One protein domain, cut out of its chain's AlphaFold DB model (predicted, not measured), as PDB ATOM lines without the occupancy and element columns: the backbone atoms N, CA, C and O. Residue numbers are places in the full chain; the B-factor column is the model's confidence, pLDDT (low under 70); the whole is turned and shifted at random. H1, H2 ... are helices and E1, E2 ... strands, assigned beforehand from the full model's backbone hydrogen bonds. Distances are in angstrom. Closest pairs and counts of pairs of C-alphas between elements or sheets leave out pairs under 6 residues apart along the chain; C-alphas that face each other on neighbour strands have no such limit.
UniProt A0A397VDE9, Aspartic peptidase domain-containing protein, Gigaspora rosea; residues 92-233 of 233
ATOM      1  N   SER A  92      32.179 -30.875  18.414       89.62
ATOM      2  CA  SER A  92      32.091 -30.531  19.823       89.62
ATOM      3  C   SER A  92      32.378 -31.742  20.698       89.62
ATOM      4  O   SER A  92      32.136 -32.888  20.308       89.62
ATOM      5  N   LEU A  93      32.961 -31.479  21.862       91.75
ATOM      6  CA  LEU A  93      33.460 -32.486  22.778       91.75
ATOM      7  C   LEU A  93      32.940 -32.203  24.186       91.75
ATOM      8  O   LEU A  93      33.221 -31.152  24.766       91.75
ATOM      9  N   TYR A  94      32.229 -33.184  24.727       94.00
ATOM     10  CA  TYR A  94      31.964 -33.324  26.150       94.00
ATOM     11  C   TYR A  94      32.799 -34.497  26.660       94.00
ATOM     12  O   TYR A  94      32.568 -35.640  26.258       94.00
ATOM     13  N   LEU A  95      33.789 -34.230  27.511       92.19
ATOM     14  CA  LEU A  95      34.508 -35.290  28.210       92.19
ATOM     15  C   LEU A  95      33.909 -35.451  29.600       92.19
ATOM     16  O   LEU A  95      34.053 -34.575  30.444       92.19
ATOM     17  N   GLY A  96      33.251 -36.581  29.827       90.75
ATOM     18  CA  GLY A  96      32.810 -36.959  31.158       90.75
ATOM     19  C   GLY A  96      34.011 -37.205  32.070       90.75
ATOM     20  O   GLY A  96      35.055 -37.702  31.628       90.75
ATOM     21  N   ARG A  97      33.864 -36.880  33.354       87.88
ATOM     22  CA  ARG A  97      34.873 -37.211  34.358       87.88
ATOM     23  C   ARG A  97      35.092 -38.728  34.421       87.88
ATOM     24  O   ARG A  97      34.151 -39.503  34.598       87.88
ATOM     25  N   ALA A  98      36.357 -39.135  34.340       84.88
ATOM     26  CA  ALA A  98      36.802 -40.504  34.568       84.88
ATOM     27  C   ALA A  98      37.520 -40.576  35.927       84.88
ATOM     28  O   ALA A  98      38.678 -40.166  36.018       84.88
ATOM     29  N   PRO A  99      36.856 -41.053  36.997       84.25
ATOM     30  CA  PRO A  99      37.478 -41.163  38.309       84.25
ATOM     31  C   PRO A  99      38.673 -42.115  38.285       84.25
ATOM     32  O   PRO A  99      38.664 -43.130  37.584       84.25
ATOM     33  N   ASN A 100      39.686 -41.823  39.099       78.50
ATOM     34  CA  ASN A 100      40.810 -42.732  39.273       78.50
ATOM     35  C   ASN A 100      40.320 -44.016  39.973       78.50
ATOM     36  O   ASN A 100      39.901 -43.937  41.127       78.50
ATOM     37  N   PRO A 101      40.404 -45.203  39.348       75.38
ATOM     38  CA  PRO A 101      39.831 -46.424  39.914       75.38
ATOM     39  C   PRO A 101      40.548 -46.908  41.184       75.38
ATOM     40  O   PRO A 101      39.964 -47.655  41.964       75.38
ATOM     41  N   PHE A 102      41.796 -46.490  41.414       73.94
ATOM     42  CA  PHE A 102      42.556 -46.845  42.613       73.94
ATOM     43  C   PHE A 102      42.198 -45.956  43.807       73.94
ATOM     44  O   PHE A 102      42.127 -46.441  44.933       73.94
ATOM     45  N   ASN A 103      41.949 -44.669  43.558       73.50
ATOM     46  CA  ASN A 103      41.647 -43.695  44.609       73.50
ATOM     47  C   ASN A 103      40.135 -43.519  44.834       73.50
ATOM     48  O   ASN A 103      39.704 -43.154  45.926       73.50
ATOM     49  N   GLU A 104      39.322 -43.783  43.812       82.62
ATOM     50  CA  GLU A 104      37.871 -43.590  43.800       82.62
ATOM     51  C   GLU A 104      37.132 -44.803  43.200       82.62
ATOM     52  O   GLU A 104      36.371 -44.660  42.242       82.62
ATOM     53  N   PRO A 105      37.289 -46.013  43.771       82.06
ATOM     54  CA  PRO A 105      36.752 -47.251  43.192       82.06
ATOM     55  C   PRO A 105      35.217 -47.287  43.089       82.06
ATOM     56  O   PRO A 105      34.668 -48.083  42.333       82.06
ATOM     57  N   ASN A 106      34.524 -46.432  43.846       88.19
ATOM     58  CA  ASN A 106      33.061 -46.358  43.891       88.19
ATOM     59  C   ASN A 106      32.489 -45.144  43.141       88.19
ATOM     60  O   ASN A 106      31.279 -44.918  43.187       88.19
ATOM     61  N   ALA A 107      33.330 -44.319  42.514       86.00
ATOM     62  CA  ALA A 107      32.854 -43.145  41.796       86.00
ATOM     63  C   ALA A 107      32.256 -43.536  40.437       86.00
ATOM     64  O   ALA A 107      32.746 -44.425  39.743       86.00
ATOM     65  N   THR A 108      31.175 -42.858  40.056       86.62
ATOM     66  CA  THR A 108      30.513 -43.080  38.770       86.62
ATOM     67  C   THR A 108      31.340 -42.471  37.643       86.62
ATOM     68  O   THR A 108      31.755 -41.319  37.727       86.62
ATOM     69  N   VAL A 109      31.563 -43.250  36.584       85.19
ATOM     70  CA  VAL A 109      32.154 -42.753  35.338       85.19
ATOM     71  C   VAL A 109      31.082 -41.996  34.565       85.19
ATOM     72  O   VAL A 109      30.007 -42.537  34.293       85.19
ATOM     73  N   GLU A 110      31.373 -40.757  34.194       89.81
ATOM     74  CA  GLU A 110      30.498 -39.982  33.321       89.81
ATOM     75  C   GLU A 110      30.739 -40.356  31.855       89.81
ATOM     76  O   GLU A 110      31.864 -40.618  31.424       89.81
ATOM     77  N   GLN A 111      29.673 -40.377  31.057       87.88
ATOM     78  CA  GLN A 111      29.790 -40.657  29.629       87.88
ATOM     79  C   GLN A 111      30.400 -39.461  28.900       87.88
ATOM     80  O   GLN A 111      30.054 -38.319  29.174       87.88
ATOM     81  N   SER A 112      31.286 -39.727  27.945       91.69
ATOM     82  CA  SER A 112      31.820 -38.706  27.040       91.69
ATOM     83  C   SER A 112      31.084 -38.743  25.704       91.69
ATOM     84  O   SER A 112      30.684 -39.818  25.250       91.69
ATOM     85  N   LEU A 113      30.943 -37.591  25.052       92.12
ATOM     86  CA  LEU A 113      30.313 -37.465  23.742       92.12
ATOM     87  C   LEU A 113      31.169 -36.611  22.800       92.12
ATOM     88  O   LEU A 113      31.514 -35.472  23.107       92.12
ATOM     89  N   LEU A 114      31.469 -37.172  21.628       89.38
ATOM     90  CA  LEU A 114      31.992 -36.447  20.473       89.38
ATOM     91  C   LEU A 114      30.852 -36.256  19.472       89.38
ATOM     92  O   LEU A 114      30.341 -37.233  18.920       89.38
ATOM     93  N   THR A 115      30.502 -35.005  19.198       87.81
ATOM     94  CA  THR A 115      29.445 -34.648  18.250       87.81
ATOM     95  C   THR A 115      30.062 -34.015  17.007       87.81
ATOM     96  O   THR A 115      30.866 -33.088  17.084       87.81
ATOM     97  N   LEU A 116      29.691 -34.524  15.829       84.75
ATOM     98  CA  LEU A 116      30.246 -34.101  14.544       84.75
ATOM     99  C   LEU A 116      29.254 -33.198  13.800       84.75
ATOM    100  O   LEU A 116      28.170 -33.639  13.427       84.75
ATOM    101  N   GLY A 117      29.642 -31.947  13.543       82.31
ATOM    102  CA  GLY A 117      28.846 -30.959  12.803       82.31
ATOM    103  C   GLY A 117      27.743 -30.274  13.587       82.31
ATOM    104  O   GLY A 117      27.021 -29.449  13.026       82.31
ATOM    105  N   GLU A 118      27.598 -30.607  14.860       88.25
ATOM    106  CA  GLU A 118      26.548 -30.086  15.719       88.25
ATOM    107  C   GLU A 118      27.120 -29.719  17.088       88.25
ATOM    108  O   GLU A 118      28.198 -30.165  17.496       88.25
ATOM    109  N   ILE A 119      26.378 -28.856  17.771       91.56
ATOM    110  CA  ILE A 119      26.621 -28.422  19.140       91.56
ATOM    111  C   ILE A 119      25.414 -28.906  19.938       91.56
ATOM    112  O   ILE A 119      24.282 -28.543  19.625       91.56
ATOM    113  N   ASP A 120      25.661 -29.723  20.955       91.94
ATOM    114  CA  ASP A 120      24.630 -30.213  21.861       91.94
ATOM    115  C   ASP A 120      24.448 -29.216  23.009       91.94
ATOM    116  O   ASP A 120      25.238 -29.157  23.953       91.94
ATOM    117  N   THR A 121      23.394 -28.409  22.913       92.06
ATOM    118  CA  THR A 121      23.075 -27.367  23.897       92.06
ATOM    119  C   THR A 121      22.609 -27.919  25.241       92.06
ATOM    120  O   THR A 121      22.443 -27.141  26.175       92.06
ATOM    121  N   SER A 122      22.368 -29.229  25.355       93.31
ATOM    122  CA  SER A 122      21.996 -29.862  26.624       93.31
ATOM    123  C   SER A 122      23.202 -30.203  27.508       93.31
ATOM    124  O   SER A 122      23.029 -30.439  28.701       93.31
ATOM    125  N   LEU A 123      24.419 -30.186  26.949       91.75
ATOM    126  CA  LEU A 123      25.658 -30.582  27.635       91.75
ATOM    127  C   LEU A 123      26.455 -29.407  28.219       91.75
ATOM    128  O   LEU A 123      27.552 -29.601  28.742       91.75
ATOM    129  N   TYR A 124      25.928 -28.183  28.140       90.00
ATOM    130  CA  TYR A 124      26.540 -27.003  28.744       90.00
ATOM    131  C   TYR A 124      25.492 -25.989  29.201       90.00
ATOM    132  O   TYR A 124      24.314 -26.071  28.866       90.00
ATOM    133  N   THR A 125      25.936 -25.011  29.987       88.56
ATOM    134  CA  THR A 125      25.118 -23.868  30.405       88.56
ATOM    135  C   THR A 125      25.808 -22.565  30.017       88.56
ATOM    136  O   THR A 125      27.023 -22.528  29.822       88.56
ATOM    137  N   GLY A 126      25.033 -21.487  29.900       86.56
ATOM    138  CA  GLY A 126      25.551 -20.194  29.456       86.56
ATOM    139  C   GLY A 126      25.841 -20.153  27.953       86.56
ATOM    140  O   GLY A 126      25.267 -20.911  27.175       86.56
ATOM    141  N   ASN A 127      26.710 -19.229  27.548       83.00
ATOM    142  CA  ASN A 127      27.069 -19.010  26.147       83.00
ATOM    143  C   ASN A 127      28.431 -19.634  25.824       83.00
ATOM    144  O   ASN A 127      29.330 -19.638  26.665       83.00
ATOM    145  N   ILE A 128      28.608 -20.081  24.578       84.31
ATOM    146  CA  ILE A 128      29.920 -20.488  24.070       84.31
ATOM    147  C   ILE A 128      30.736 -19.234  23.758       84.31
ATOM    148  O   ILE A 128      30.325 -18.391  22.960       84.31
ATOM    149  N   ASN A 129      31.914 -19.140  24.369       79.06
ATOM    150  CA  ASN A 129      32.887 -18.097  24.077       79.06
ATOM    151  C   ASN A 129      33.910 -18.628  23.069       79.06
ATOM    152  O   ASN A 129      34.607 -19.601  23.349       79.06
ATOM    153  N   TYR A 130      34.009 -17.977  21.910       74.81
ATOM    154  CA  TYR A 130      34.990 -18.315  20.880       74.81
ATOM    155  C   TYR A 130      36.235 -17.441  21.008       74.81
ATOM    156  O   TYR A 130      36.145 -16.228  21.199       74.81
ATOM    157  N   PHE A 131      37.398 -18.059  20.831       68.81
ATOM    158  CA  PHE A 131      38.688 -17.379  20.804       68.81
ATOM    159  C   PHE A 131      39.382 -17.696  19.486       68.81
ATOM    160  O   PHE A 131      39.334 -18.828  19.007       68.81
ATOM    161  N   SER A 132      40.038 -16.702  18.893       63.25
ATOM    162  CA  SER A 132      40.874 -16.941  17.719       63.25
ATOM    163  C   SER A 132      42.120 -17.721  18.127       63.25
ATOM    164  O   SER A 132      42.842 -17.306  19.035       63.25
ATOM    165  N   VAL A 133      42.391 -18.827  17.436       60.06
ATOM    166  CA  VAL A 133      43.649 -19.564  17.592       60.06
ATOM    167  C   VAL A 133      44.769 -18.718  16.981       60.06
ATOM    168  O   VAL A 133      44.679 -18.336  15.813       60.06
ATOM    169  N   LYS A 134      45.784 -18.352  17.777       53.22
ATOM    170  CA  LYS A 134      46.900 -17.498  17.320       53.22
ATOM    171  C   LYS A 134      47.874 -18.253  16.420       53.22
ATOM    172  O   LYS A 134      48.340 -17.682  15.439       53.22
ATOM    173  N   ASP A 135      48.128 -19.515  16.748       57.16
ATOM    174  CA  ASP A 135      48.876 -20.455  15.923       57.16
ATOM    175  C   ASP A 135      47.985 -21.665  15.633       57.16
ATOM    176  O   ASP A 135      47.239 -22.103  16.507       57.16
ATOM    177  N   LYS A 136      47.978 -22.179  14.403       54.22
ATOM    178  CA  LYS A 136      46.983 -23.193  13.982       54.22
ATOM    179  C   LYS A 136      47.226 -24.579  14.578       54.22
ATOM    180  O   LYS A 136      46.421 -25.485  14.341       54.22
ATOM    181  N   ASP A 137      48.305 -24.718  15.334       50.28
ATOM    182  CA  ASP A 137      48.815 -26.006  15.749       50.28
ATOM    183  C   ASP A 137      48.426 -26.340  17.200       50.28
ATOM    184  O   ASP A 137      47.939 -27.452  17.410       50.28
ATOM    185  N   PHE A 138      48.497 -25.413  18.178       53.28
ATOM    186  CA  PHE A 138      48.194 -25.728  19.592       53.28
ATOM    187  C   PHE A 138      47.661 -24.550  20.441       53.28
ATOM    188  O   PHE A 138      47.890 -23.378  20.155       53.28
ATOM    189  N   TRP A 139      46.944 -24.887  21.525       51.94
ATOM    190  CA  TRP A 139      46.607 -23.979  22.632       51.94
ATOM    191  C   TRP A 139      47.577 -24.240  23.792       51.94
ATOM    192  O   TRP A 139      47.514 -25.309  24.396       51.94
ATOM    193  N   GLU A 140      48.459 -23.285  24.094       57.50
ATOM    194  CA  GLU A 140      49.626 -23.502  24.964       57.50
ATOM    195  C   GLU A 140      49.505 -22.768  26.310       57.50
ATOM    196  O   GLU A 140      49.144 -21.589  26.358       57.50
ATOM    197  N   ILE A 141      49.835 -23.456  27.410       58.78
ATOM    198  CA  ILE A 141      50.031 -22.870  28.748       58.78
ATOM    199  C   ILE A 141      51.247 -23.540  29.398       58.78
ATOM    200  O   ILE A 141      51.331 -24.763  29.395       58.78
ATOM    201  N   ASP A 142      52.154 -22.758  29.991       63.19
ATOM    202  CA  ASP A 142      53.289 -23.284  30.760       63.19
ATOM    203  C   ASP A 142      52.793 -24.051  31.993       63.19
ATOM    204  O   ASP A 142      52.180 -23.477  32.900       63.19
ATOM    205  N   SER A 143      53.053 -25.356  32.045       65.81
ATOM    206  CA  SER A 143      52.613 -26.140  33.192       65.81
ATOM    207  C   SER A 143      53.531 -26.055  34.405       65.81
ATOM    208  O   SER A 143      53.057 -26.370  35.499       65.81
ATOM    209  N   THR A 144      54.795 -25.644  34.260       65.25
ATOM    210  CA  THR A 144      55.645 -25.376  35.427       65.25
ATOM    211  C   THR A 144      54.969 -24.321  36.285       65.25
ATOM    212  O   THR A 144      54.722 -24.560  37.467       65.25
ATOM    213  N   THR A 145      54.514 -23.239  35.648       70.19
ATOM    214  CA  THR A 145      53.711 -22.199  36.296       70.19
ATOM    215  C   THR A 145      52.470 -22.771  36.994       70.19
ATOM    216  O   THR A 145      52.138 -22.342  38.094       70.19
ATOM    217  N   ILE A 146      51.772 -23.750  36.402       72.44
ATOM    218  CA  ILE A 146      50.571 -24.334  37.024       72.44
ATOM    219  C   ILE A 146      50.924 -25.248  38.207       72.44
ATOM    220  O   ILE A 146      50.291 -25.159  39.259       72.44
ATOM    221  N   ASN A 147      51.907 -26.135  38.048       73.44
ATOM    222  CA  ASN A 147      52.302 -27.079  39.090       73.44
ATOM    223  C   ASN A 147      52.908 -26.351  40.302       73.44
ATOM    224  O   ASN A 147      52.647 -26.761  41.428       73.44
ATOM    225  N   GLU A 148      53.622 -25.237  40.110       79.00
ATOM    226  CA  GLU A 148      54.145 -24.397  41.204       79.00
ATOM    227  C   GLU A 148      53.048 -23.743  42.065       79.00
ATOM    228  O   GLU A 148      53.297 -23.387  43.217       79.00
ATOM    229  N   LEU A 149      51.817 -23.621  41.551       79.81
ATOM    230  CA  LEU A 149      50.667 -23.166  42.343       79.81
ATOM    231  C   LEU A 149      50.116 -24.257  43.270       79.81
ATOM    232  O   LEU A 149      49.321 -23.947  44.161       79.81
ATOM    233  N   ILE A 150      50.498 -25.523  43.070       83.19
ATOM    234  CA  ILE A 150      50.095 -26.633  43.930       83.19
ATOM    235  C   ILE A 150      51.089 -26.719  45.099       83.19
ATOM    236  O   ILE A 150      52.270 -26.998  44.879       83.19
ATOM    237  N   PRO A 151      50.641 -26.523  46.353       86.69
ATOM    238  CA  PRO A 151      51.490 -26.663  47.524       86.69
ATOM    239  C   PRO A 151      52.227 -27.999  47.525       86.69
ATOM    240  O   PRO A 151      51.637 -29.055  47.300       86.69
ATOM    241  N   GLU A 152      53.526 -27.920  47.802       87.75
ATOM    242  CA  GLU A 152      54.429 -29.065  47.905       87.75
ATOM    243  C   GLU A 152      54.669 -29.831  46.599       87.75
ATOM    244  O   GLU A 152      55.377 -30.834  46.644       87.75
ATOM    245  N   ALA A 153      54.178 -29.373  45.443       87.62
ATOM    246  CA  ALA A 153      54.539 -29.982  44.167       87.62
ATOM    247  C   ALA A 153      56.056 -29.915  43.924       87.62
ATOM    248  O   ALA A 153      56.714 -28.911  44.212       87.62
ATOM    249  N   ARG A 154      56.627 -31.012  43.420       87.62
ATOM    250  CA  ARG A 154      58.070 -31.163  43.166       87.62
ATOM    251  C   ARG A 154      58.298 -32.002  41.921       87.62
ATOM    252  O   ARG A 154      57.454 -32.817  41.563       87.62
ATOM    253  N   ILE A 155      59.459 -31.850  41.298       84.50
ATOM    254  CA  ILE A 155      59.887 -32.724  40.204       84.50
ATOM    255  C   ILE A 155      60.552 -33.973  40.791       84.50
ATOM    256  O   ILE A 155      61.397 -33.878  41.683       84.50
ATOM    257  N   PHE A 156      60.182 -35.141  40.274       84.06
ATOM    258  CA  PHE A 156      60.789 -36.434  40.563       84.06
ATOM    259  C   PHE A 156      60.968 -37.201  39.249       84.06
ATOM    260  O   PHE A 156      59.995 -37.466  38.544       84.06
ATOM    261  N   ASN A 157      62.215 -37.532  38.896       78.38
ATOM    262  CA  ASN A 157      62.570 -38.225  37.649       78.38
ATOM    263  C   ASN A 157      61.983 -37.585  36.372       78.38
ATOM    264  O   ASN A 157      61.540 -38.293  35.471       78.38
ATOM    265  N   GLY A 158      61.970 -36.248  36.301       75.88
ATOM    266  CA  GLY A 158      61.452 -35.502  35.145       75.88
ATOM    267  C   GLY A 158      59.925 -35.413  35.069       75.88
ATOM    268  O   GLY A 158      59.392 -34.974  34.056       75.88
ATOM    269  N   PHE A 159      59.206 -35.820  36.121       78.12
ATOM    270  CA  PHE A 159      57.755 -35.674  36.227       78.12
ATOM    271  C   PHE A 159      57.379 -34.873  37.469       78.12
ATOM    272  O   PHE A 159      57.999 -35.018  38.524       78.12
ATOM    273  N   TYR A 160      56.317 -34.075  37.384       85.62
ATOM    274  CA  TYR A 160      55.736 -33.456  38.571       85.62
ATOM    275  C   TYR A 160      55.035 -34.501  39.441       85.62
ATOM    276  O   TYR A 160      54.195 -35.277  38.974       85.62
ATOM    277  N   MET A 161      55.357 -34.481  40.730       90.00
ATOM    278  CA  MET A 161      54.647 -35.192  41.781       90.00
ATOM    279  C   MET A 161      54.041 -34.207  42.779       90.00
ATOM    280  O   MET A 161      54.569 -33.118  43.009       90.00
ATOM    281  N   LEU A 162      52.937 -34.615  43.389       91.81
ATOM    282  CA  LEU A 162      52.189 -33.851  44.381       91.81
ATOM    283  C   LEU A 162      51.712 -34.767  45.518       91.81
ATOM    284  O   LEU A 162      51.662 -35.990  45.333       91.81
ATOM    285  N   PRO A 163      51.349 -34.218  46.691       92.19
ATOM    286  CA  PRO A 163      50.735 -35.012  47.747       92.19
ATOM    287  C   PRO A 163      49.428 -35.644  47.260       92.19
ATOM    288  O   PRO A 163      48.533 -34.947  46.776       92.19
ATOM    289  N   CYS A 164      49.279 -36.960  47.420       90.00
ATOM    290  CA  CYS A 164      48.078 -37.683  46.986       90.00
ATOM    291  C   CYS A 164      46.786 -37.167  47.649       90.00
ATOM    292  O   CYS A 164      45.702 -37.328  47.099       90.00
ATOM    293  N   ASN A 165      46.892 -36.561  48.836       89.88
ATOM    294  CA  ASN A 165      45.784 -35.989  49.607       89.88
ATOM    295  C   ASN A 165      45.624 -34.470  49.412       89.88
ATOM    296  O   ASN A 165      45.010 -33.813  50.256       89.88
ATOM    297  N   THR A 166      46.197 -33.895  48.349       90.31
ATOM    298  CA  THR A 166      46.053 -32.464  48.070       90.31
ATOM    299  C   THR A 166      44.577 -32.065  47.960       90.31
ATOM    300  O   THR A 166      43.769 -32.712  47.293       90.31
ATOM    301  N   ASN A 167      44.226 -30.957  48.609       90.12
ATOM    302  CA  ASN A 167      42.904 -30.329  48.514       90.12
ATOM    303  C   ASN A 167      42.931 -29.078  47.621       90.12
ATOM    304  O   ASN A 167      41.996 -28.279  47.624       90.12
ATOM    305  N   THR A 168      44.019 -28.887  46.874       89.12
ATOM    306  CA  THR A 168      44.220 -27.705  46.034       89.12
ATOM    307  C   THR A 168      43.410 -27.817  44.756       89.12
ATOM    308  O   THR A 168      43.561 -28.776  44.012       89.12
ATOM    309  N   SER A 169      42.577 -26.820  44.476       85.81
ATOM    310  CA  SER A 169      41.889 -26.688  43.191       85.81
ATOM    311  C   SER A 169      42.578 -25.638  42.328       85.81
ATOM    312  O   SER A 169      42.816 -24.524  42.801       85.81
ATOM    313  N   ILE A 170      42.817 -25.950  41.057       84.81
ATOM    314  CA  ILE A 170      43.321 -24.983  40.073       84.81
ATOM    315  C   ILE A 170      42.142 -24.445  39.271       84.81
ATOM    316  O   ILE A 170      41.174 -25.158  39.008       84.81
ATOM    317  N   SER A 171      42.189 -23.169  38.892       84.00
ATOM    318  CA  SER A 171      41.151 -22.567  38.063       84.00
ATOM    319  C   SER A 171      41.723 -21.839  36.864       84.00
ATOM    320  O   SER A 171      42.645 -21.040  36.997       84.00
ATOM    321  N   PHE A 172      41.098 -22.062  35.716       77.50
ATOM    322  CA  PHE A 172      41.343 -21.339  34.480       77.50
ATOM    323  C   PHE A 172      40.206 -20.347  34.281       77.50
ATOM    324  O   PHE A 172      39.037 -20.706  34.413       77.50
ATOM    325  N   ILE A 173      40.533 -19.093  33.978       75.31
ATOM    326  CA  ILE A 173      39.530 -18.099  33.599       75.31
ATOM    327  C   ILE A 173      39.608 -17.924  32.091       75.31
ATOM    328  O   ILE A 173      40.587 -17.388  31.575       75.31
ATOM    329  N   ILE A 174      38.574 -18.378  31.391       71.50
ATOM    330  CA  ILE A 174      38.504 -18.347  29.931       71.50
ATOM    331  C   ILE A 174      37.231 -17.599  29.553       71.50
ATOM    332  O   ILE A 174      36.134 -17.950  29.979       71.50
ATOM    333  N   GLY A 175      37.375 -16.494  28.815       65.06
ATOM    334  CA  GLY A 175      36.234 -15.635  28.467       65.06
ATOM    335  C   GLY A 175      35.492 -15.071  29.676       65.06
ATOM    336  O   GLY A 175      34.283 -14.878  29.615       65.06
ATOM    337  N   GLY A 176      36.191 -14.870  30.797       68.44
ATOM    338  CA  GLY A 176      35.597 -14.397  32.052       68.44
ATOM    339  C   GLY A 176      34.857 -15.467  32.863       68.44
ATOM    340  O   GLY A 176      34.379 -15.159  33.952       68.44
ATOM    341  N   VAL A 177      34.790 -16.715  32.388       76.00
ATOM    342  CA  VAL A 177      34.190 -17.839  33.121       76.00
ATOM    343  C   VAL A 177      35.281 -18.629  33.835       76.00
ATOM    344  O   VAL A 177      36.317 -18.950  33.253       76.00
ATOM    345  N   LYS A 178      35.058 -18.927  35.119       83.69
ATOM    346  CA  LYS A 178      35.974 -19.710  35.953       83.69
ATOM    347  C   LYS A 178      35.701 -21.207  35.779       83.69
ATOM    348  O   LYS A 178      34.667 -21.697  36.224       83.69
ATOM    349  N   HIS A 179      36.665 -21.929  35.226       84.94
ATOM    350  CA  HIS A 179      36.671 -23.387  35.105       84.94
ATOM    351  C   HIS A 179      37.612 -23.967  36.151       84.94
ATOM    352  O   HIS A 179      38.800 -23.657  36.156       84.94
ATOM    353  N   THR A 180      37.078 -24.753  37.082       88.12
ATOM    354  CA  THR A 180      37.841 -25.270  38.225       88.12
ATOM    355  C   THR A 180      38.112 -26.755  38.035       88.12
ATOM    356  O   THR A 180      37.167 -27.527  37.898       88.12
ATOM    357  N   ILE A 181      39.385 -27.149  38.074       88.75
ATOM    358  CA  ILE A 181      39.800 -28.552  38.146       88.75
ATOM    359  C   ILE A 181      39.739 -28.978  39.614       88.75
ATOM    360  O   ILE A 181      40.299 -28.306  40.491       88.75
ATOM    361  N   ASN A 182      39.030 -30.072  39.893       87.81
ATOM    362  CA  ASN A 182      38.946 -30.627  41.239       87.81
ATOM    363  C   ASN A 182      40.325 -31.146  41.673       87.81
ATOM    364  O   ASN A 182      41.062 -31.694  40.858       87.81
ATOM    365  N   SER A 183      40.664 -31.032  42.959       88.81
ATOM    366  CA  SER A 183      41.958 -31.503  43.465       88.81
ATOM    367  C   SER A 183      42.202 -32.988  43.191       88.81
ATOM    368  O   SER A 183      43.328 -33.390  42.918       88.81
ATOM    369  N   LYS A 184      41.138 -33.795  43.173       88.19
ATOM    370  CA  LYS A 184      41.197 -35.219  42.824       88.19
ATOM    371  C   LYS A 184      41.585 -35.469  41.369       88.19
ATOM    372  O   LYS A 184      42.230 -36.470  41.088       88.19
ATOM    373  N   ASP A 185      41.216 -34.563  40.470       88.56
ATOM    374  CA  ASP A 185      41.526 -34.670  39.041       88.56
ATOM    375  C   ASP A 185      42.960 -34.214  38.738       88.56
ATOM    376  O   ASP A 185      43.500 -34.529  37.682       88.56
ATOM    377  N   LEU A 186      43.627 -33.546  39.689       88.50
ATOM    378  CA  LEU A 186      45.063 -33.257  39.618       88.50
ATOM    379  C   LEU A 186      45.927 -34.485  39.945       88.50
ATOM    380  O   LEU A 186      47.113 -34.497  39.620       88.50
ATOM    381  N   VAL A 187      45.357 -35.515  40.575       89.38
ATOM    382  CA  VAL A 187      46.066 -36.720  41.022       89.38
ATOM    383  C   VAL A 187      45.903 -37.829  39.978       89.38
ATOM    384  O   VAL A 187      44.870 -38.498  39.928       89.38
ATOM    385  N   ASN A 188      46.933 -38.085  39.167       84.38
ATOM    386  CA  ASN A 188      46.863 -39.135  38.145       84.38
ATOM    387  C   ASN A 188      46.950 -40.544  38.755       84.38
ATOM    388  O   ASN A 188      46.210 -41.442  38.366       84.38
ATOM    389  N   GLY A 189      47.808 -40.734  39.760       83.38
ATOM    390  CA  GLY A 189      47.954 -42.012  40.453       83.38
ATOM    391  C   GLY A 189      49.289 -42.166  41.170       83.38
ATOM    392  O   GLY A 189      50.125 -41.263  41.166       83.38
ATOM    393  N   ASN A 190      49.484 -43.328  41.790       83.12
ATOM    394  CA  ASN A 190      50.726 -43.666  42.479       83.12
ATOM    395  C   ASN A 190      51.830 -44.041  41.483       83.12
ATOM    396  O   ASN A 190      51.574 -44.626  40.430       83.12
ATOM    397  N   PHE A 191      53.078 -43.799  41.871       81.19
ATOM    398  CA  PHE A 191      54.233 -44.374  41.188       81.19
ATOM    399  C   PHE A 191      54.315 -45.867  41.531       81.19
ATOM    400  O   PHE A 191      54.621 -46.232  42.663       81.19
ATOM    401  N   ILE A 192      53.993 -46.731  40.565       73.00
ATOM    402  CA  ILE A 192      53.947 -48.193  40.762       73.00
ATOM    403  C   ILE A 192      55.174 -48.928  40.207       73.00
ATOM    404  O   ILE A 192      55.455 -50.052  40.615       73.00
ATOM    405  N   HIS A 193      55.926 -48.293  39.306       69.56
ATOM    406  CA  HIS A 193      57.113 -48.859  38.667       69.56
ATOM    407  C   HIS A 193      58.167 -47.770  38.454       69.56
ATOM    408  O   HIS A 193      57.836 -46.646  38.087       69.56
ATOM    409  N   GLY A 194      59.436 -48.114  38.662       68.50
ATOM    410  CA  GLY A 194      60.566 -47.215  38.450       68.50
ATOM    411  C   GLY A 194      61.826 -47.722  39.155       68.50
ATOM    412  O   GLY A 194      61.709 -48.515  40.092       68.50
ATOM    413  N   PRO A 195      63.024 -47.298  38.714       71.06
ATOM    414  CA  PRO A 195      64.276 -47.627  39.397       71.06
ATOM    415  C   PRO A 195      64.335 -47.021  40.808       71.06
ATOM    416  O   PRO A 195      64.965 -47.590  41.694       71.06
ATOM    417  N   GLU A 196      63.632 -45.907  41.018       83.25
ATOM    418  CA  GLU A 196      63.400 -45.276  42.311       83.25
ATOM    419  C   GLU A 196      61.926 -44.867  42.399       83.25
ATOM    420  O   GLU A 196      61.362 -44.342  41.433       83.25
ATOM    421  N   LEU A 197      61.300 -45.131  43.545       85.06
ATOM    422  CA  LEU A 197      59.932 -44.712  43.845       85.06
ATOM    423  C   LEU A 197      59.978 -43.552  44.845       85.06
ATOM    424  O   LEU A 197      60.809 -43.583  45.757       85.06
ATOM    425  N   PRO A 198      59.095 -42.549  44.718       86.12
ATOM    426  CA  PRO A 198      59.015 -41.488  45.704       86.12
ATOM    427  C   PRO A 198      58.478 -42.033  47.038       86.12
ATOM    428  O   PRO A 198      57.925 -43.140  47.088       86.12
ATOM    429  N   PRO A 199      58.608 -41.266  48.136       86.25
ATOM    430  CA  PRO A 199      58.057 -41.668  49.424       86.25
ATOM    431  C   PRO A 199      56.550 -41.975  49.340       86.25
ATOM    432  O   PRO A 199      55.843 -41.387  48.516       86.25
ATOM    433  N   PRO A 200      56.015 -42.846  50.217       86.94
ATOM    434  CA  PRO A 200      54.575 -43.067  50.304       86.94
ATOM    435  C   PRO A 200      53.811 -41.748  50.492       86.94
ATOM    436  O   PRO A 200      54.250 -40.873  51.236       86.94
ATOM    437  N   GLY A 201      52.657 -41.616  49.834       88.50
ATOM    438  CA  GLY A 201      51.831 -40.403  49.883       88.50
ATOM    439  C   GLY A 201      52.101 -39.391  48.765       88.50
ATOM    440  O   GLY A 201      51.428 -38.362  48.723       88.50
ATOM    441  N   TRP A 202      53.021 -39.694  47.844       91.06
ATOM    442  CA  TRP A 202      53.275 -38.904  46.639       91.06
ATOM    443  C   TRP A 202      52.676 -39.552  45.393       91.06
ATOM    444  O   TRP A 202      52.858 -40.744  45.135       91.06
ATOM    445  N   CYS A 203      51.985 -38.737  44.604       90.19
ATOM    446  CA  CYS A 203      51.289 -39.141  43.394       90.19
ATOM    447  C   CYS A 203      51.787 -38.340  42.192       90.19
ATOM    448  O   CYS A 203      52.218 -37.195  42.325       90.19
ATOM    449  N   MET A 204      51.703 -38.936  41.007       87.94
ATOM    450  CA  MET A 204      51.993 -38.267  39.745       87.94
ATOM    451  C   MET A 204      50.936 -37.189  39.473       87.94
ATOM    452  O   MET A 204      49.735 -37.447  39.608       87.94
ATOM    453  N   SER A 205      51.384 -35.995  39.084       87.62
ATOM    454  CA  SER A 205      50.497 -34.912  38.657       87.62
ATOM    455  C   SER A 205      49.818 -35.271  37.333       87.62
ATOM    456  O   SER A 205      50.452 -35.787  36.414       87.62
ATOM    457  N   ALA A 206      48.524 -34.981  37.218       84.56
ATOM    458  CA  ALA A 206      47.777 -35.080  35.964       84.56
ATOM    459  C   ALA A 206      48.050 -33.899  35.013       84.56
ATOM    460  O   ALA A 206      47.522 -33.865  33.898       84.56
ATOM    461  N   ILE A 207      48.856 -32.931  35.456       80.38
ATOM    462  CA  ILE A 207      49.357 -31.817  34.658       80.38
ATOM    463  C   ILE A 207      50.773 -32.179  34.211       80.38
ATOM    464  O   ILE A 207      51.755 -31.973  34.926       80.38
ATOM    465  N   TYR A 208      50.834 -32.791  33.031       73.38
ATOM    466  CA  TYR A 208      52.045 -33.364  32.459       73.38
ATOM    467  C   TYR A 208      52.839 -32.396  31.642       73.38
ATOM    468  O   TYR A 208      52.260 -31.707  30.805       73.38
ATOM    469  N   GLY A 209      54.161 -32.530  31.749       62.06
ATOM    470  CA  GLY A 209      55.062 -32.256  30.640       62.06
ATOM    471  C   GLY A 209      56.493 -32.006  31.068       62.06
ATOM    472  O   GLY A 209      56.940 -32.551  32.071       62.06
ATOM    473  N   SER A 210      57.211 -31.304  30.203       54.97
ATOM    474  CA  SER A 210      58.647 -31.452  30.026       54.97
ATOM    475  C   SER A 210      59.430 -30.297  30.637       54.97
ATOM    476  O   SER A 210      59.031 -29.147  30.518       54.97
ATOM    477  N   ASP A 211      60.617 -30.581  31.171       53.56
ATOM    478  CA  ASP A 211      61.611 -29.551  31.522       53.56
ATOM    479  C   ASP A 211      62.100 -28.759  30.284       53.56
ATOM    480  O   ASP A 211      62.825 -27.766  30.399       53.56
ATOM    481  N   ASP A 212      61.705 -29.198  29.085       56.28
ATOM    482  CA  ASP A 212      61.888 -28.485  27.831       56.28
ATOM    483  C   ASP A 212      60.945 -27.274  27.742       56.28
ATOM    484  O   ASP A 212      59.760 -27.385  27.420       56.28
ATOM    485  N   LYS A 213      61.511 -26.093  28.007       51.88
ATOM    486  CA  LYS A 213      60.829 -24.793  27.934       51.88
ATOM    487  C   LYS A 213      60.358 -24.424  26.523       51.88
ATOM    488  O   LYS A 213      59.627 -23.445  26.389       51.88
ATOM    489  N   GLU A 214      60.783 -25.159  25.496       50.88
ATOM    490  CA  GLU A 214      60.393 -24.940  24.099       50.88
ATOM    491  C   GLU A 214      59.334 -25.941  23.610       50.88
ATOM    492  O   GLU A 214      58.777 -25.762  22.525       50.88
ATOM    493  N   ALA A 215      59.009 -26.979  24.394       50.09
ATOM    494  CA  ALA A 215      57.980 -27.942  24.022       50.09
ATOM    495  C   ALA A 215      56.572 -27.349  24.249       50.09
ATOM    496  O   ALA A 215      56.268 -26.916  25.363       50.09
ATOM    497  N   PRO A 216      55.680 -27.348  23.238       51.19
ATOM    498  CA  PRO A 216      54.322 -26.854  23.411       51.19
ATOM    499  C   PRO A 216      53.547 -27.789  24.341       51.19
ATOM    500  O   PRO A 216      53.505 -29.006  24.154       51.19
ATOM    501  N   TRP A 217      52.922 -27.215  25.364       56.78
ATOM    502  CA  TRP A 217      52.163 -27.969  26.354       56.78
ATOM    503  C   TRP A 217      50.710 -28.121  25.919       56.78
ATOM    504  O   TRP A 217      50.077 -27.171  25.460       56.78
ATOM    505  N   HIS A 218      50.167 -29.324  26.094       63.84
ATOM    506  CA  HIS A 218      48.821 -29.672  25.655       63.84
ATOM    507  C   HIS A 218      47.844 -29.677  26.832       63.84
ATOM    508  O   HIS A 218      48.012 -30.428  27.794       63.84
ATOM    509  N   LEU A 219      46.767 -28.896  26.729       69.69
ATOM    510  CA  LEU A 219      45.612 -29.071  27.607       69.69
ATOM    511  C   LEU A 219      44.971 -30.429  27.296       69.69
ATOM    512  O   LEU A 219      44.445 -30.644  26.210       69.69
ATOM    513  N   GLY A 220      45.084 -31.371  28.231       77.44
ATOM    514  CA  GLY A 220      44.591 -32.740  28.079       77.44
ATOM    515  C   GLY A 220      43.212 -32.965  28.700       77.44
ATOM    516  O   GLY A 220      42.502 -32.025  29.064       77.44
ATOM    517  N   GLY A 221      42.849 -34.241  28.874       80.81
ATOM    518  CA  GLY A 221      41.578 -34.653  29.481       80.81
ATOM    519  C   GLY A 221      41.308 -34.011  30.847       80.81
ATOM    520  O   GLY A 221      40.176 -33.618  31.100       80.81
ATOM    521  N   THR A 222      42.354 -33.802  31.658       85.25
ATOM    522  CA  THR A 222      42.313 -33.116  32.965       85.25
ATOM    523  C   THR A 222      41.679 -31.726  32.899       85.25
ATOM    524  O   THR A 222      40.989 -31.306  33.817       85.25
ATOM    525  N   PHE A 223      41.895 -30.993  31.808       84.50
ATOM    526  CA  PHE A 223      41.254 -29.700  31.599       84.50
ATOM    527  C   PHE A 223      39.938 -29.855  30.831       84.50
ATOM    528  O   PHE A 223      38.919 -29.290  31.229       84.50
ATOM    529  N   PHE A 224      39.939 -30.645  29.753       87.56
ATOM    530  CA  PHE A 224      38.784 -30.771  28.861       87.56
ATOM    531  C   PHE A 224      37.540 -31.369  29.527       87.56
ATOM    532  O   PHE A 224      36.446 -31.085  29.060       87.56
ATOM    533  N   HIS A 225      37.663 -32.122  30.624       88.94
ATOM    534  CA  HIS A 225      36.486 -32.589  31.368       88.94
ATOM    535  C   HIS A 225      35.776 -31.474  32.162       88.94
ATOM    536  O   HIS A 225      34.674 -31.670  32.667       88.94
ATOM    537  N   THR A 226      36.403 -30.301  32.311       87.44
ATOM    538  CA  THR A 226      35.823 -29.147  33.025       87.44
ATOM    539  C   THR A 226      35.086 -28.174  32.107       87.44
ATOM    540  O   THR A 226      34.489 -27.201  32.583       87.44
ATOM    541  N   ILE A 227      35.135 -28.411  30.793       88.44
ATOM    542  CA  ILE A 227      34.545 -27.541  29.781       88.44
ATOM    543  C   ILE A 227      33.773 -28.343  28.740       88.44
ATOM    544  O   ILE A 227      34.063 -29.500  28.462       88.44
ATOM    545  N   TYR A 228      32.828 -27.672  28.094       90.88
ATOM    546  CA  TYR A 228      32.298 -28.114  26.817       90.88
ATOM    547  C   TYR A 228      33.087 -27.421  25.705       90.88
ATOM    548  O   TYR A 228      33.088 -26.189  25.623       90.88
ATOM    549  N   ALA A 229      33.795 -28.190  24.880       89.38
ATOM    550  CA  ALA A 229      34.696 -27.636  23.873       89.38
ATOM    551  C   ALA A 229      34.069 -27.692  22.478       89.38
ATOM    552  O   ALA A 229      33.577 -28.735  22.052       89.38
ATOM    553  N   VAL A 230      34.133 -26.582  21.740       88.00
ATOM    554  CA  VAL A 230      33.734 -26.513  20.330       88.00
ATOM    555  C   VAL A 230      34.936 -26.134  19.484       88.00
ATOM    556  O   VAL A 230      35.617 -25.149  19.760       88.00
ATOM    557  N   PHE A 231      35.170 -26.914  18.435       82.88
ATOM    558  CA  PHE A 231      36.244 -26.721  17.473       82.88
ATOM    559  C   PHE A 231      35.621 -26.352  16.127       82.88
ATOM    560  O   PHE A 231      35.006 -27.198  15.480       82.88
ATOM    561  N   ASP A 232      35.755 -25.085  15.737       77.94
ATOM    562  CA  ASP A 232      35.249 -24.520  14.479       77.94
ATOM    563  C   ASP A 232      36.379 -24.492  13.424       77.94
ATOM    564  O   ASP A 232      37.453 -23.954  13.705       77.94
ATOM    565  N   LEU A 233      36.182 -25.142  12.262       72.69
ATOM    566  CA  LEU A 233      37.226 -25.568  11.298       72.69
ATOM    567  C   LEU A 233      37.214 -24.839   9.941       72.69
ATOM    568  O   LEU A 233      36.172 -24.803   9.238       72.69
TER     569      LEU A 233
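AT A GLANCE: This is residues 92 to 233 of the 233 residues of the protein "Aspartic peptidase domain-containing protein" of Gigaspora rosea (UniProt A0A397VDE9). With little regular structure, a twisted sheet, E3-E4-E8-E7, stands at one end and another, E2-E1-E9, at the other; the hairpin E5-E6 lies between, on one side, and H3 in the middle among loops. The 142 printed residues have three named helices and nine named strands, along the chain E1 E2 H1 E3 E4 E5 E6 H2 E7 E8 H3 E9; sheets are antiparallel, the class mixed, with 52 residues in named elements. It is compact, radius of gyration of the C-alphas 16.5 A, spanning 47 by 40 by 25 A.

IN THESE COORDINATES: E4 is residues 159 to 163, 13.5 A; E3 154 to 156, E8 202 to 205, E7 187 to 190, H1 143 to 148, H2 183 to 186, E5 170 to 174, E6 177 to 181, H3 221 to 224, E2 113 to 116. E1, 92 to 94, begins at C-alpha (32.091, -30.531, 19.823); E9, 228 to 232, ends at (35.249, -24.520, 14.479).

HOW THE PARTS SIT: E4 and E8 pair through N 162 and O 203, 2.9 A. H1 is on this sheet, height 9.4 A, every O i to N i+4 pair within hydrogen-bond range.

THE WHOLE: The printed part has no cut. Residues 131 to 144 and 209 to 219, among others, are under 70 in pLDDT.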